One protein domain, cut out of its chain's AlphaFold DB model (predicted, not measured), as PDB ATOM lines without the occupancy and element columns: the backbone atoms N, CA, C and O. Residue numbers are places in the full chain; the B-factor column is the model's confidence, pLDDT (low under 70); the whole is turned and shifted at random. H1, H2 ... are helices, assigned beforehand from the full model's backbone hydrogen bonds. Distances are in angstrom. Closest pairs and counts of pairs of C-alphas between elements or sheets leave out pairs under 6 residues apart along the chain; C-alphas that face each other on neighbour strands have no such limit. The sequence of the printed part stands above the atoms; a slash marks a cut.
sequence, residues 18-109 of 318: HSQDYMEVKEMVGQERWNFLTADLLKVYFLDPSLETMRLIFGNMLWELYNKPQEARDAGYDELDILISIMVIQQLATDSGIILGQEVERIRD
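Overview. This is residues 18 to 109 of the 318 residues of the protein "D-glycero-D-manno-heptose-1-phosphate adenylyltransferase" of uncultured bacterium (UniProt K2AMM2). One helix, H5, runs through the middle of a rounded, all-helix body, with H3 packed along it the opposite way and H6 packed on H3, so that H3, H5 and H6 make a triangle of helices. H2 crosses beside H5 more loosely, H1 is near H5 on the side away from H3, and short H4 sits at the end where H5 begins. The printed part has 92 residues with six named helices, H1 to H6 in order along the chain, and no named strand. It is compact, with a radius of gyration of the C-alphas of 12.9 A, and its C-alphas span 31 by 28 by 25 A.

Arrangement. H5, residues 79 to 95, is the hub, touching three other helices. It touches H3, residues 51 to 67, at a shallow tilt of 30 degrees, opposite ways; their closest C-alphas, those of Leu 62 and Ile 86, are 6.3 A apart. With its residues 85 to 89 alone H5 only just touches H2, residues 31 to 47, with 3 pairs of C-alphas within 8 A, the closest those of Leu 37 and Ser 85 at 7.1 A. These two run the same way at a steep tilt of 44 degrees. H2, H3 and H5 form an up and down bundle, each running against the one before it in the chain. H6, residues 101 to 109, touches H3, with the C-alphas of Tyr 66 and Arg 108 closest at 5.7 A; the shallow tilt of 34 degrees is only just short of steep. H4, residues 69 to 74, only just touches H5, with 3 pairs of C-alphas within 8 A, the closest those of Ala 72 and Ile 82 at 7.3 A. H1, residues 19 to 29, is close to H5 but not clearly touching, with the C-alphas of Val 25 and Ile 84 closest at 7.9 A. H1 and H3 are apart. In H1, H2, H3, H4, H5 and H6 every O i to N i+4 pair is within hydrogen-bond range.

Along the chain. H5 is 24.1 A from first to last C-alpha, beginning at C-alpha 79 (196.617, 175.227, 144.119). H3 measures 23.8 A and H2 23.2 A, with a kink of 29 degrees in H2 near residue 38. H1 begins at C-alpha 19 (189.626, 158.690, 158.266) and measures 15.7 A. H4 measures 8.9 A; H6 measures 12.3 A and ends at C-alpha 109 (183.090, 182.276, 154.984).

Size, cuts and confidence. The two C-alphas farthest apart, those of Met 28 and Ser 50, are 32.5 A apart. The printed part has no cut, and the five links between helices are tight. The mean pLDDT of the printed part is 78.3; residues 18 to 29 and 31 to 49 are under 70.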
ATOM      1  N   HIS A  18     186.138 161.919 157.492       55.06
ATOM      2  CA  HIS A  18     186.268 160.505 157.793       55.06
ATOM      3  C   HIS A  18     187.730 160.099 157.571       55.06
ATOM      4  O   HIS A  18     188.399 160.561 156.651       55.06
ATOM      5  N   SER A  19     188.249 159.194 158.403       51.81
ATOM      6  CA  SER A  19     189.626 158.690 158.266       51.81
ATOM      7  C   SER A  19     189.915 158.075 156.890       51.81
ATOM      8  O   SER A  19     191.073 157.892 156.532       51.81
ATOM      9  N   GLN A  20     188.865 157.725 156.147       55.47
ATOM     10  CA  GLN A  20     188.929 157.221 154.785       55.47
ATOM     11  C   GLN A  20     189.263 158.341 153.785       55.47
ATOM     12  O   GLN A  20     190.211 158.180 153.023       55.47
ATOM     13  N   ASP A  21     188.626 159.509 153.910       54.62
ATOM     14  CA  ASP A  21     188.924 160.713 153.118       54.62
ATOM     15  C   ASP A  21     190.397 161.132 153.280       54.62
ATOM     16  O   ASP A  21     191.074 161.499 152.325       54.62
ATOM     17  N   TYR A  22     190.940 161.002 154.496       58.66
ATOM     18  CA  TYR A  22     192.354 161.272 154.785       58.66
ATOM     19  C   TYR A  22     193.313 160.329 154.038       58.66
ATOM     20  O   TYR A  22     194.361 160.760 153.556       58.66
ATOM     21  N   MET A  23     192.977 159.037 153.949       60.69
ATOM     22  CA  MET A  23     193.819 158.053 153.259       60.69
ATOM     23  C   MET A  23     193.770 158.241 151.742       60.69
ATOM     24  O   MET A  23     194.813 158.164 151.099       60.69
ATOM     25  N   GLU A  24     192.598 158.566 151.194       64.62
ATOM     26  CA  GLU A  24     192.425 158.873 149.770       64.62
ATOM     27  C   GLU A  24     193.228 160.116 149.367       64.62
ATOM     28  O   GLU A  24     193.976 160.086 148.390       64.62
ATOM     29  N   VAL A  25     193.178 161.181 150.174       56.28
ATOM     30  CA  VAL A  25     193.995 162.383 149.950       56.28
ATOM     31  C   VAL A  25     195.476 162.036 149.995       56.28
ATOM     32  O   VAL A  25     196.209 162.389 149.076       56.28
ATOM     33  N   LYS A  26     195.928 161.296 151.015       57.41
ATOM     34  CA  LYS A  26     197.331 160.879 151.138       57.41
ATOM     35  C   LYS A  26     197.825 160.118 149.898       57.41
ATOM     36  O   LYS A  26     198.955 160.344 149.461       57.41
ATOM     37  N   GLU A  27     197.000 159.235 149.337       69.44
ATOM     38  CA  GLU A  27     197.309 158.528 148.089       69.44
ATOM     39  C   GLU A  27     197.388 159.484 146.889       69.44
ATOM     40  O   GLU A  27     198.310 159.362 146.082       69.44
ATOM     41  N   MET A  28     196.496 160.478 146.807       61.97
ATOM     42  CA  MET A  28     196.489 161.484 145.737       61.97
ATOM     43  C   MET A  28     197.709 162.416 145.759       61.97
ATOM     44  O   MET A  28     198.228 162.762 144.698       61.97
ATOM     45  N   VAL A  29     198.176 162.837 146.940       55.06
ATOM     46  CA  VAL A  29     199.305 163.786 147.063       55.06
ATOM     47  C   VAL A  29     200.661 163.123 146.792       55.06
ATOM     48  O   VAL A  29     201.634 163.788 146.429       55.06
ATOM     49  N   GLY A  30     200.740 161.806 146.983       70.19
ATOM     50  CA  GLY A  30     201.997 161.074 147.011       70.19
ATOM     51  C   GLY A  30     202.725 161.211 148.355       70.19
ATOM     52  O   GLY A  30     202.737 162.255 149.009       70.19
ATOM     53  N   GLN A  31     203.364 160.119 148.778       66.19
ATOM     54  CA  GLN A  31     203.929 159.957 150.123       66.19
ATOM     55  C   GLN A  31     205.030 160.976 150.474       66.19
ATOM     56  O   GLN A  31     205.153 161.356 151.636       66.19
ATOM     57  N   GLU A  32     205.831 161.416 149.502       63.56
ATOM     58  CA  GLU A  32     206.971 162.314 149.730       63.56
ATOM     59  C   GLU A  32     206.523 163.761 149.994       63.56
ATOM     60  O   GLU A  32     206.898 164.352 151.008       63.56
ATOM     61  N   ARG A  33     205.629 164.291 149.151       64.31
ATOM     62  CA  ARG A  33     205.021 165.624 149.315       64.31
ATOM     63  C   ARG A  33     204.144 165.686 150.567       64.31
ATOM     64  O   ARG A  33     204.197 166.662 151.312       64.31
ATOM     65  N   TRP A  34     203.428 164.598 150.867       61.94
ATOM     66  CA  TRP A  34     202.715 164.432 152.136       61.94
ATOM     67  C   TRP A  34     203.648 164.537 153.349       61.94
ATOM     68  O   TRP A  34     203.353 165.258 154.303       61.94
ATOM     69  N   ASN A  35     204.779 163.830 153.325       59.91
ATOM     70  CA  ASN A  35     205.744 163.851 154.424       59.91
ATOM     71  C   ASN A  35     206.347 165.240 154.627       59.91
ATOM     72  O   ASN A  35     206.537 165.634 155.769       59.91
ATOM     73  N   PHE A  36     206.613 165.986 153.556       60.28
ATOM     74  CA  PHE A  36     207.121 167.354 153.653       60.28
ATOM     75  C   PHE A  36     206.118 168.290 154.350       60.28
ATOM     76  O   PHE A  36     206.439 168.878 155.381       60.28
ATOM     77  N   LEU A  37     204.877 168.346 153.852       58.25
ATOM     78  CA  LEU A  37     203.821 169.207 154.401       58.25
ATOM     79  C   LEU A  37     203.470 168.843 155.849       58.25
ATOM     80  O   LEU A  37     203.310 169.710 156.707       58.25
ATOM     81  N   THR A  38     203.379 167.544 156.141       61.47
ATOM     82  CA  THR A  38     203.063 167.085 157.496       61.47
ATOM     83  C   THR A  38     204.240 167.192 158.446       61.47
ATOM     84  O   THR A  38     203.995 167.442 159.616       61.47
ATOM     85  N   ALA A  39     205.493 167.052 158.011       58.53
ATOM     86  CA  ALA A  39     206.637 167.166 158.914       58.53
ATOM     87  C   ALA A  39     206.736 168.564 159.528       58.53
ATOM     88  O   ALA A  39     206.964 168.665 160.728       58.53
ATOM     89  N   ASP A  40     206.522 169.631 158.757       59.84
ATOM     90  CA  ASP A  40     206.593 171.002 159.279       59.84
ATOM     91  C   ASP A  40     205.362 171.384 160.113       59.84
ATOM     92  O   ASP A  40     205.495 171.998 161.172       59.84
ATOM     93  N   LEU A  41     204.169 170.929 159.720       60.12
ATOM     94  CA  LEU A  41     202.956 171.084 160.532       60.12
ATOM     95  C   LEU A  41     203.027 170.292 161.839       60.12
ATOM     96  O   LEU A  41     202.632 170.787 162.891       60.12
ATOM     97  N   LEU A  42     203.565 169.075 161.789       59.53
ATOM     98  CA  LEU A  42     203.823 168.273 162.975       59.53
ATOM     99  C   LEU A  42     204.886 168.940 163.838       59.53
ATOM    100  O   LEU A  42     204.709 168.959 165.046       59.53
ATOM    101  N   LYS A  43     205.933 169.552 163.266       59.62
ATOM    102  CA  LYS A  43     206.879 170.356 164.055       59.62
ATOM    103  C   LYS A  43     206.124 171.423 164.837       59.62
ATOM    104  O   LYS A  43     206.245 171.424 166.048       59.62
ATOM    105  N   VAL A  44     205.285 172.248 164.207       57.41
ATOM    106  CA  VAL A  44     204.455 173.246 164.922       57.41
ATOM    107  C   VAL A  44     203.601 172.598 166.021       57.41
ATOM    108  O   VAL A  44     203.545 173.095 167.142       57.41
ATOM    109  N   TYR A  45     203.010 171.442 165.728       59.91
ATOM    110  CA  TYR A  45     202.215 170.643 166.666       59.91
ATOM    111  C   TYR A  45     203.015 170.075 167.856       59.91
ATOM    112  O   TYR A  45     202.448 169.818 168.914       59.91
ATOM    113  N   PHE A  46     204.321 169.859 167.680       55.34
ATOM    114  CA  PHE A  46     205.262 169.373 168.695       55.34
ATOM    115  C   PHE A  46     206.046 170.499 169.386       55.34
ATOM    116  O   PHE A  46     206.683 170.252 170.408       55.34
ATOM    117  N   LEU A  47     206.027 171.706 168.817       57.19
ATOM    118  CA  LEU A  47     206.881 172.829 169.195       57.19
ATOM    119  C   LEU A  47     206.320 173.666 170.341       57.19
ATOM    120  O   LEU A  47     207.105 174.250 171.085       57.19
ATOM    121  N   ASP A  48     204.995 173.736 170.474       64.38
ATOM    122  CA  ASP A  48     204.336 174.535 171.502       64.38
ATOM    123  C   ASP A  48     203.542 173.629 172.456       64.38
ATOM    124  O   ASP A  48     202.636 172.931 172.008       64.38
ATOM    125  N   PRO A  49     203.851 173.587 173.764       65.25
ATOM    126  CA  PRO A  49     203.060 172.821 174.726       65.25
ATOM    127  C   PRO A  49     201.669 173.422 174.968       65.25
ATOM    128  O   PRO A  49     200.835 172.757 175.586       65.25
ATOM    129  N   SER A  50     201.429 174.664 174.535       82.75
ATOM    130  CA  SER A  50     200.205 175.385 174.827       82.75
ATOM    131  C   SER A  50     199.125 175.120 173.786       82.75
ATOM    132  O   SER A  50     199.240 175.488 172.615       82.75
ATOM    133  N   LEU A  51     198.026 174.516 174.229       86.44
ATOM    134  CA  LEU A  51     196.826 174.292 173.425       86.44
ATOM    135  C   LEU A  51     196.195 175.621 172.978       86.44
ATOM    136  O   LEU A  51     195.629 175.694 171.885       86.44
ATOM    137  N   GLU A  52     196.345 176.679 173.780       86.56
ATOM    138  CA  GLU A  52     195.904 178.034 173.441       86.56
ATOM    139  C   GLU A  52     196.682 178.584 172.243       86.56
ATOM    140  O   GLU A  52     196.085 179.007 171.248       86.56
ATOM    141  N   THR A  53     198.015 178.526 172.300       85.25
ATOM    142  CA  THR A  53     198.851 179.004 171.197       85.25
ATOM    143  C   THR A  53     198.643 178.165 169.943       85.25
ATOM    144  O   THR A  53     198.532 178.727 168.853       85.25
ATOM    145  N   MET A  54     198.495 176.840 170.072       86.88
ATOM    146  CA  MET A  54     198.155 175.989 168.927       86.88
ATOM    147  C   MET A  54     196.853 176.435 168.252       86.88
ATOM    148  O   MET A  54     196.787 176.449 167.022       86.88
ATOM    149  N   ARG A  55     195.826 176.832 169.018       89.62
ATOM    150  CA  ARG A  55     194.573 177.356 168.450       89.62
ATOM    151  C   ARG A  55     194.801 178.625 167.646       89.62
ATOM    152  O   ARG A  55     194.289 178.724 166.533       89.62
ATOM    153  N   LEU A  56     195.584 179.564 168.177       88.00
ATOM    154  CA  LEU A  56     195.924 180.803 167.474       88.00
ATOM    155  C   LEU A  56     196.712 180.526 166.192       88.00
ATOM    156  O   LEU A  56     196.390 181.086 165.145       88.00
ATOM    157  N   ILE A  57     197.707 179.638 166.252       87.19
ATOM    158  CA  ILE A  57     198.517 179.271 165.088       87.19
ATOM    159  C   ILE A  57     197.637 178.621 164.022       87.19
ATOM    160  O   ILE A  57     197.594 179.110 162.896       87.19
ATOM    161  N   PHE A  58     196.890 177.568 164.364       89.81
ATOM    162  CA  PHE A  58     196.038 176.891 163.388       89.81
ATOM    163  C   PHE A  58     194.941 177.802 162.835       89.81
ATOM    164  O   PHE A  58     194.671 177.759 161.636       89.81
ATOM    165  N   GLY A  59     194.351 178.659 163.670       91.06
ATOM    166  CA  GLY A  59     193.336 179.619 163.244       91.06
ATOM    167  C   GLY A  59     193.900 180.611 162.230       91.06
ATOM    168  O   GLY A  59     193.311 180.802 161.169       91.06
ATOM    169  N   ASN A  60     195.082 181.169 162.510       88.38
ATOM    170  CA  ASN A  60     195.765 182.089 161.601       88.38
ATOM    171  C   ASN A  60     196.200 181.406 160.305       88.38
ATOM    172  O   ASN A  60     196.013 181.975 159.235       88.38
ATOM    173  N   MET A  61     196.733 180.183 160.365       89.06
ATOM    174  CA  MET A  61     197.114 179.447 159.155       89.06
ATOM    175  C   MET A  61     195.905 179.187 158.251       89.06
ATOM    176  O   MET A  61     195.984 179.408 157.046       89.06
ATOM    177  N   LEU A  62     194.772 178.762 158.822       92.50
ATOM    178  CA  LEU A  62     193.531 178.598 158.060       92.50
ATOM    179  C   LEU A  62     193.039 179.927 157.495       92.50
ATOM    180  O   LEU A  62     192.594 179.973 156.351       92.50
ATOM    181  N   TRP A  63     193.128 180.999 158.278       93.62
ATOM    182  CA  TRP A  63     192.722 182.325 157.841       93.62
ATOM    183  C   TRP A  63     193.541 182.812 156.648       93.62
ATOM    184  O   TRP A  63     192.942 183.208 155.649       93.62
ATOM    185  N   GLU A  64     194.870 182.719 156.713       88.25
ATOM    186  CA  GLU A  64     195.769 183.096 155.617       88.25
ATOM    187  C   GLU A  64     195.493 182.260 154.360       88.25
ATOM    188  O   GLU A  64     195.312 182.810 153.275       88.25
ATOM    189  N   LEU A  65     195.373 180.935 154.496       89.25
ATOM    190  CA  LEU A  65     195.138 180.052 153.351       89.25
ATOM    191  C   LEU A  65     193.773 180.288 152.688       89.25
ATOM    192  O   LEU A  65     193.669 180.205 151.464       89.25
ATOM    193  N   TYR A  66     192.733 180.605 153.465       92.56
ATOM    194  CA  TYR A  66     191.408 180.894 152.918       92.56
ATOM    195  C   TYR A  66     191.271 182.298 152.339       92.56
ATOM    196  O   TYR A  66     190.662 182.469 151.284       92.56
ATOM    197  N   ASN A  67     191.811 183.303 153.026       91.81
ATOM    198  CA  ASN A  67     191.529 184.706 152.732       91.81
ATOM    199  C   ASN A  67     192.646 185.381 151.929       91.81
ATOM    200  O   ASN A  67     192.403 186.410 151.297       91.81
ATOM    201  N   LYS A  68     193.853 184.800 151.906       91.69
ATOM    202  CA  LYS A  68     195.013 185.318 151.170       91.69
ATOM    203  C   LYS A  68     195.778 184.244 150.377       91.69
ATOM    204  O   LYS A  68     197.009 184.208 150.412       91.69
ATOM    205  N   PRO A  69     195.102 183.414 149.560       90.38
ATOM    206  CA  PRO A  69     195.776 182.352 148.808       90.38
ATOM    207  C   PRO A  69     196.860 182.874 147.847       90.38
ATOM    208  O   PRO A  69     197.779 182.138 147.503       90.38
ATOM    209  N   GLN A  70     196.795 184.145 147.427       91.69
ATOM    210  CA  GLN A  70     197.826 184.740 146.573       91.69
ATOM    211  C   GLN A  70     199.192 184.838 147.267       91.69
ATOM    212  O   GLN A  70     200.197 184.619 146.604       91.69
ATOM    213  N   GLU A  71     199.248 185.076 148.583       86.25
ATOM    214  CA  GLU A  71     200.524 185.130 149.315       86.25
ATOM    215  C   GLU A  71     201.223 183.759 149.313       86.25
ATOM    216  O   GLU A  71     202.436 183.671 149.126       86.25
ATOM    217  N   ALA A  72     200.453 182.669 149.425       76.69
ATOM    218  CA  ALA A  72     200.980 181.314 149.278       76.69
ATOM    219  C   ALA A  72     201.479 181.048 147.845       76.69
ATOM    220  O   ALA A  72     202.561 180.494 147.658       76.69
ATOM    221  N   ARG A  73     200.746 181.497 146.818       86.81
ATOM    222  CA  ARG A  73     201.205 181.379 145.420       86.81
ATOM    223  C   ARG A  73     202.504 182.138 145.171       86.81
ATOM    224  O   ARG A  73     203.399 181.613 144.514       86.81
ATOM    225  N   ASP A  74     202.623 183.345 145.714       85.31
ATOM    226  CA  ASP A  74     203.824 184.176 145.586       85.31
ATOM    227  C   ASP A  74     205.039 183.524 146.280       85.31
ATOM    228  O   ASP A  74     206.177 183.712 145.846       85.31
ATOM    229  N   ALA A  75     204.801 182.695 147.303       77.75
ATOM    230  CA  ALA A  75     205.807 181.858 147.958       77.75
ATOM    231  C   ALA A  75     206.118 180.537 147.216       77.75
ATOM    232  O   ALA A  75     206.960 179.763 147.671       77.75
ATOM    233  N   GLY A  76     205.484 180.285 146.065       82.81
ATOM    234  CA  GLY A  76     205.764 179.140 145.195       82.81
ATOM    235  C   GLY A  76     204.886 177.906 145.419       82.81
ATOM    236  O   GLY A  76     205.182 176.864 144.836       82.81
ATOM    237  N   TYR A  77     203.824 178.004 146.223       79.75
ATOM    238  CA  TYR A  77     202.855 176.918 146.406       79.75
ATOM    239  C   TYR A  77     201.833 176.890 145.262       79.75
ATOM    240  O   TYR A  77     201.312 177.935 144.861       79.75
ATOM    241  N   ASP A  78     201.523 175.701 144.738       87.62
ATOM    242  CA  ASP A  78     200.454 175.542 143.744       87.62
ATOM    243  C   ASP A  78     199.062 175.393 144.403       87.62
ATOM    244  O   ASP A  78     198.927 175.300 145.624       87.62
ATOM    245  N   GLU A  79     197.989 175.388 143.602       88.50
ATOM    246  CA  GLU A  79     196.617 175.227 144.119       88.50
ATOM    247  C   GLU A  79     196.432 173.930 144.913       88.50
ATOM    248  O   GLU A  79     195.680 173.889 145.888       88.50
ATOM    249  N   LEU A  80     197.107 172.860 144.489       82.31
ATOM    250  CA  LEU A  80     196.990 171.562 145.129       82.31
ATOM    251  C   LEU A  80     197.660 171.599 146.510       82.31
ATOM    252  O   LEU A  80     197.051 171.139 147.474       82.31
ATOM    253  N   ASP A  81     198.840 172.215 146.640       80.06
ATOM    254  CA  ASP A  81     199.511 172.441 147.927       80.06
ATOM    255  C   ASP A  81     198.635 173.209 148.913       80.06
ATOM    256  O   ASP A  81     198.533 172.827 150.083       80.06
ATOM    257  N   ILE A  82     197.996 174.287 148.447       82.62
ATOM    258  CA  ILE A  82     197.128 175.128 149.278       82.62
ATOM    259  C   ILE A  82     195.939 174.303 149.780       82.62
ATOM    260  O   ILE A  82     195.678 174.271 150.984       82.62
ATOM    261  N   LEU A  83     195.254 173.584 148.883       85.75
ATOM    262  CA  LEU A  83     194.106 172.747 149.241       85.75
ATOM    263  C   LEU A  83     194.488 171.640 150.228       85.75
ATOM    264  O   LEU A  83     193.800 171.451 151.231       85.75
ATOM    265  N   ILE A  84     195.601 170.945 149.994       80.12
ATOM    266  CA  ILE A  84     196.085 169.899 150.904       80.12
ATOM    267  C   ILE A  84     196.431 170.497 152.264       80.12
ATOM    268  O   ILE A  84     196.059 169.927 153.288       80.12
ATOM    269  N   SER A  85     197.106 171.647 152.297       81.50
ATOM    270  CA  SER A  85     197.472 172.316 153.548       81.50
ATOM    271  C   SER A  85     196.232 172.670 154.363       81.50
ATOM    272  O   SER A  85     196.171 172.336 155.546       81.50
ATOM    273  N   ILE A  86     195.209 173.251 153.724       87.69
ATOM    274  CA  ILE A  86     193.910 173.521 154.353       87.69
ATOM    275  C   ILE A  86     193.330 172.229 154.935       87.69
ATOM    276  O   ILE A  86     193.014 172.191 156.122       87.69
ATOM    277  N   MET A  87     193.234 171.162 154.138       87.62
ATOM    278  CA  MET A  87     192.655 169.889 154.582       87.62
ATOM    279  C   MET A  87     193.409 169.284 155.773       87.62
ATOM    280  O   MET A  87     192.789 168.849 156.743       87.62
ATOM    281  N   VAL A  88     194.744 169.274 155.730       82.56
ATOM    282  CA  VAL A  88     195.585 168.732 156.806       82.56
ATOM    283  C   VAL A  88     195.426 169.550 158.081       82.56
ATOM    284  O   VAL A  88     195.212 168.973 159.148       82.56
ATOM    285  N   ILE A  89     195.510 170.879 157.987       86.06
ATOM    286  CA  ILE A  89     195.389 171.768 159.147       86.06
ATOM    287  C   ILE A  89     194.004 171.633 159.770       86.06
ATOM    288  O   ILE A  89     193.903 171.464 160.984       86.06
ATOM    289  N   GLN A  90     192.951 171.647 158.951       90.38
ATOM    290  CA  GLN A  90     191.585 171.430 159.419       90.38
ATOM    291  C   GLN A  90     191.468 170.120 160.165       90.38
ATOM    292  O   GLN A  90     191.032 170.121 161.311       90.38
ATOM    293  N   GLN A  91     191.901 169.021 159.548       85.44
ATOM    294  CA  GLN A  91     191.774 167.707 160.151       85.44
ATOM    295  C   GLN A  91     192.541 167.611 161.471       85.44
ATOM    296  O   GLN A  91     192.017 167.071 162.442       85.44
ATOM    297  N   LEU A  92     193.768 168.136 161.538       85.12
ATOM    298  CA  LEU A  92     194.554 168.130 162.771       85.12
ATOM    299  C   LEU A  92     193.902 168.985 163.861       85.12
ATOM    300  O   LEU A  92     193.810 168.538 165.008       85.12
ATOM    301  N   ALA A  93     193.444 170.187 163.520       88.56
ATOM    302  CA  ALA A  93     192.891 171.137 164.474       88.56
ATOM    303  C   ALA A  93     191.505 170.714 164.992       88.56
ATOM    304  O   ALA A  93     191.250 170.828 166.193       88.56
ATOM    305  N   THR A  94     190.633 170.175 164.131       90.25
ATOM    306  CA  THR A  94     189.283 169.740 164.529       90.25
ATOM    307  C   THR A  94     189.281 168.395 165.242       90.25
ATOM    308  O   THR A  94     188.621 168.261 166.272       90.25
ATOM    309  N   ASP A  95     190.066 167.413 164.781       86.25
ATOM    310  CA  ASP A  95     190.179 166.111 165.457       86.25
ATOM    311  C   ASP A  95     190.741 166.270 166.875       86.25
ATOM    312  O   ASP A  95     190.299 165.593 167.802       86.25
ATOM    313  N   SER A  96     191.676 167.206 167.069       86.69
ATOM    314  CA  SER A  96     192.240 167.532 168.384       86.69
ATOM    315  C   SER A  96     191.382 168.462 169.241       86.69
ATOM    316  O   SER A  96     191.758 168.731 170.378       86.69
ATOM    317  N   GLY A  97     190.243 168.944 168.735       90.25
ATOM    318  CA  GLY A  97     189.362 169.861 169.463       90.25
ATOM    319  C   GLY A  97     189.964 171.235 169.737       90.25
ATOM    320  O   GLY A  97     189.414 171.967 170.559       90.25
ATOM    321  N   ILE A  98     191.081 171.566 169.083       91.81
ATOM    322  CA  ILE A  98     191.757 172.860 169.184       91.81
ATOM    323  C   ILE A  98     190.934 173.929 168.458       91.81
ATOM    324  O   ILE A  98     190.788 175.038 168.963       91.81
ATOM    325  N   ILE A  99     190.356 173.575 167.307       92.50
ATOM    326  CA  ILE A  99     189.442 174.417 166.526       92.50
ATOM    327  C   ILE A  99     188.131 173.659 166.326       92.50
ATOM    328  O   ILE A  99     188.135 172.459 166.057       92.50
ATOM    329  N   LEU A 100     186.993 174.341 166.441       91.75
ATOM    330  CA  LEU A 100     185.692 173.731 166.138       91.75
ATOM    331  C   LEU A 100     185.412 173.749 164.633       91.75
ATOM    332  O   LEU A 100     185.809 174.672 163.932       91.75
ATOM    333  N   GLY A 101     184.619 172.803 164.132       90.06
ATOM    334  CA  GLY A 101     184.158 172.851 162.737       90.06
ATOM    335  C   GLY A 101     183.465 174.171 162.373       90.06
ATOM    336  O   GLY A 101     183.739 174.750 161.328       90.06
ATOM    337  N   GLN A 102     182.659 174.709 163.291       90.94
ATOM    338  CA  GLN A 102     182.008 176.017 163.140       90.94
ATOM    339  C   GLN A 102     183.010 177.178 163.052       90.94
ATOM    340  O   GLN A 102     182.748 178.186 162.402       90.94
ATOM    341  N   GLU A 103     184.162 177.054 163.712       93.25
ATOM    342  CA  GLU A 103     185.234 178.044 163.633       93.25
ATOM    343  C   GLU A 103     185.928 177.994 162.277       93.25
ATOM    344  O   GLU A 103     186.175 179.039 161.685       93.25
ATOM    345  N   VAL A 104     186.151 176.794 161.737       93.75
ATOM    346  CA  VAL A 104     186.653 176.616 160.370       93.75
ATOM    347  C   VAL A 104     185.708 177.251 159.345       93.75
ATOM    348  O   VAL A 104     186.161 177.998 158.479       93.75
ATOM    349  N   GLU A 105     184.403 176.982 159.448       93.25
ATOM    350  CA  GLU A 105     183.383 177.569 158.567       93.25
ATOM    351  C   GLU A 105     183.387 179.096 158.648       93.25
ATOM    352  O   GLU A 105     183.396 179.771 157.621       93.25
ATOM    353  N   ARG A 106     183.466 179.655 159.861       94.19
ATOM    354  CA  ARG A 106     183.529 181.105 160.061       94.19
ATOM    355  C   ARG A 106     184.798 181.723 159.466       94.19
ATOM    356  O   ARG A 106     184.703 182.747 158.795       94.19
ATOM    357  N   ILE A 107     185.962 181.095 159.646       94.38
ATOM    358  CA  ILE A 107     187.225 181.567 159.058       94.38
ATOM    359  C   ILE A 107     187.141 181.578 157.528       94.38
ATOM    360  O   ILE A 107     187.586 182.539 156.900       94.38
ATOM    361  N   ARG A 108     186.562 180.527 156.935       94.56
ATOM    362  CA  ARG A 108     186.384 180.398 155.483       94.56
ATOM    363  C   ARG A 108     185.395 181.422 154.926       94.56
ATOM    364  O   ARG A 108     185.680 182.053 153.916       94.56
ATOM    365  N   ASP A 109     184.232 181.553 155.559       95.56
ATOM    366  CA  ASP A 109     183.090 182.276 154.984       95.56
ATOM    367  C   ASP A 109     183.058 183.756 155.385       95.56
ATOM    368  O   ASP A 109     182.489 184.581 154.673       95.56
TER     369      ASP A 109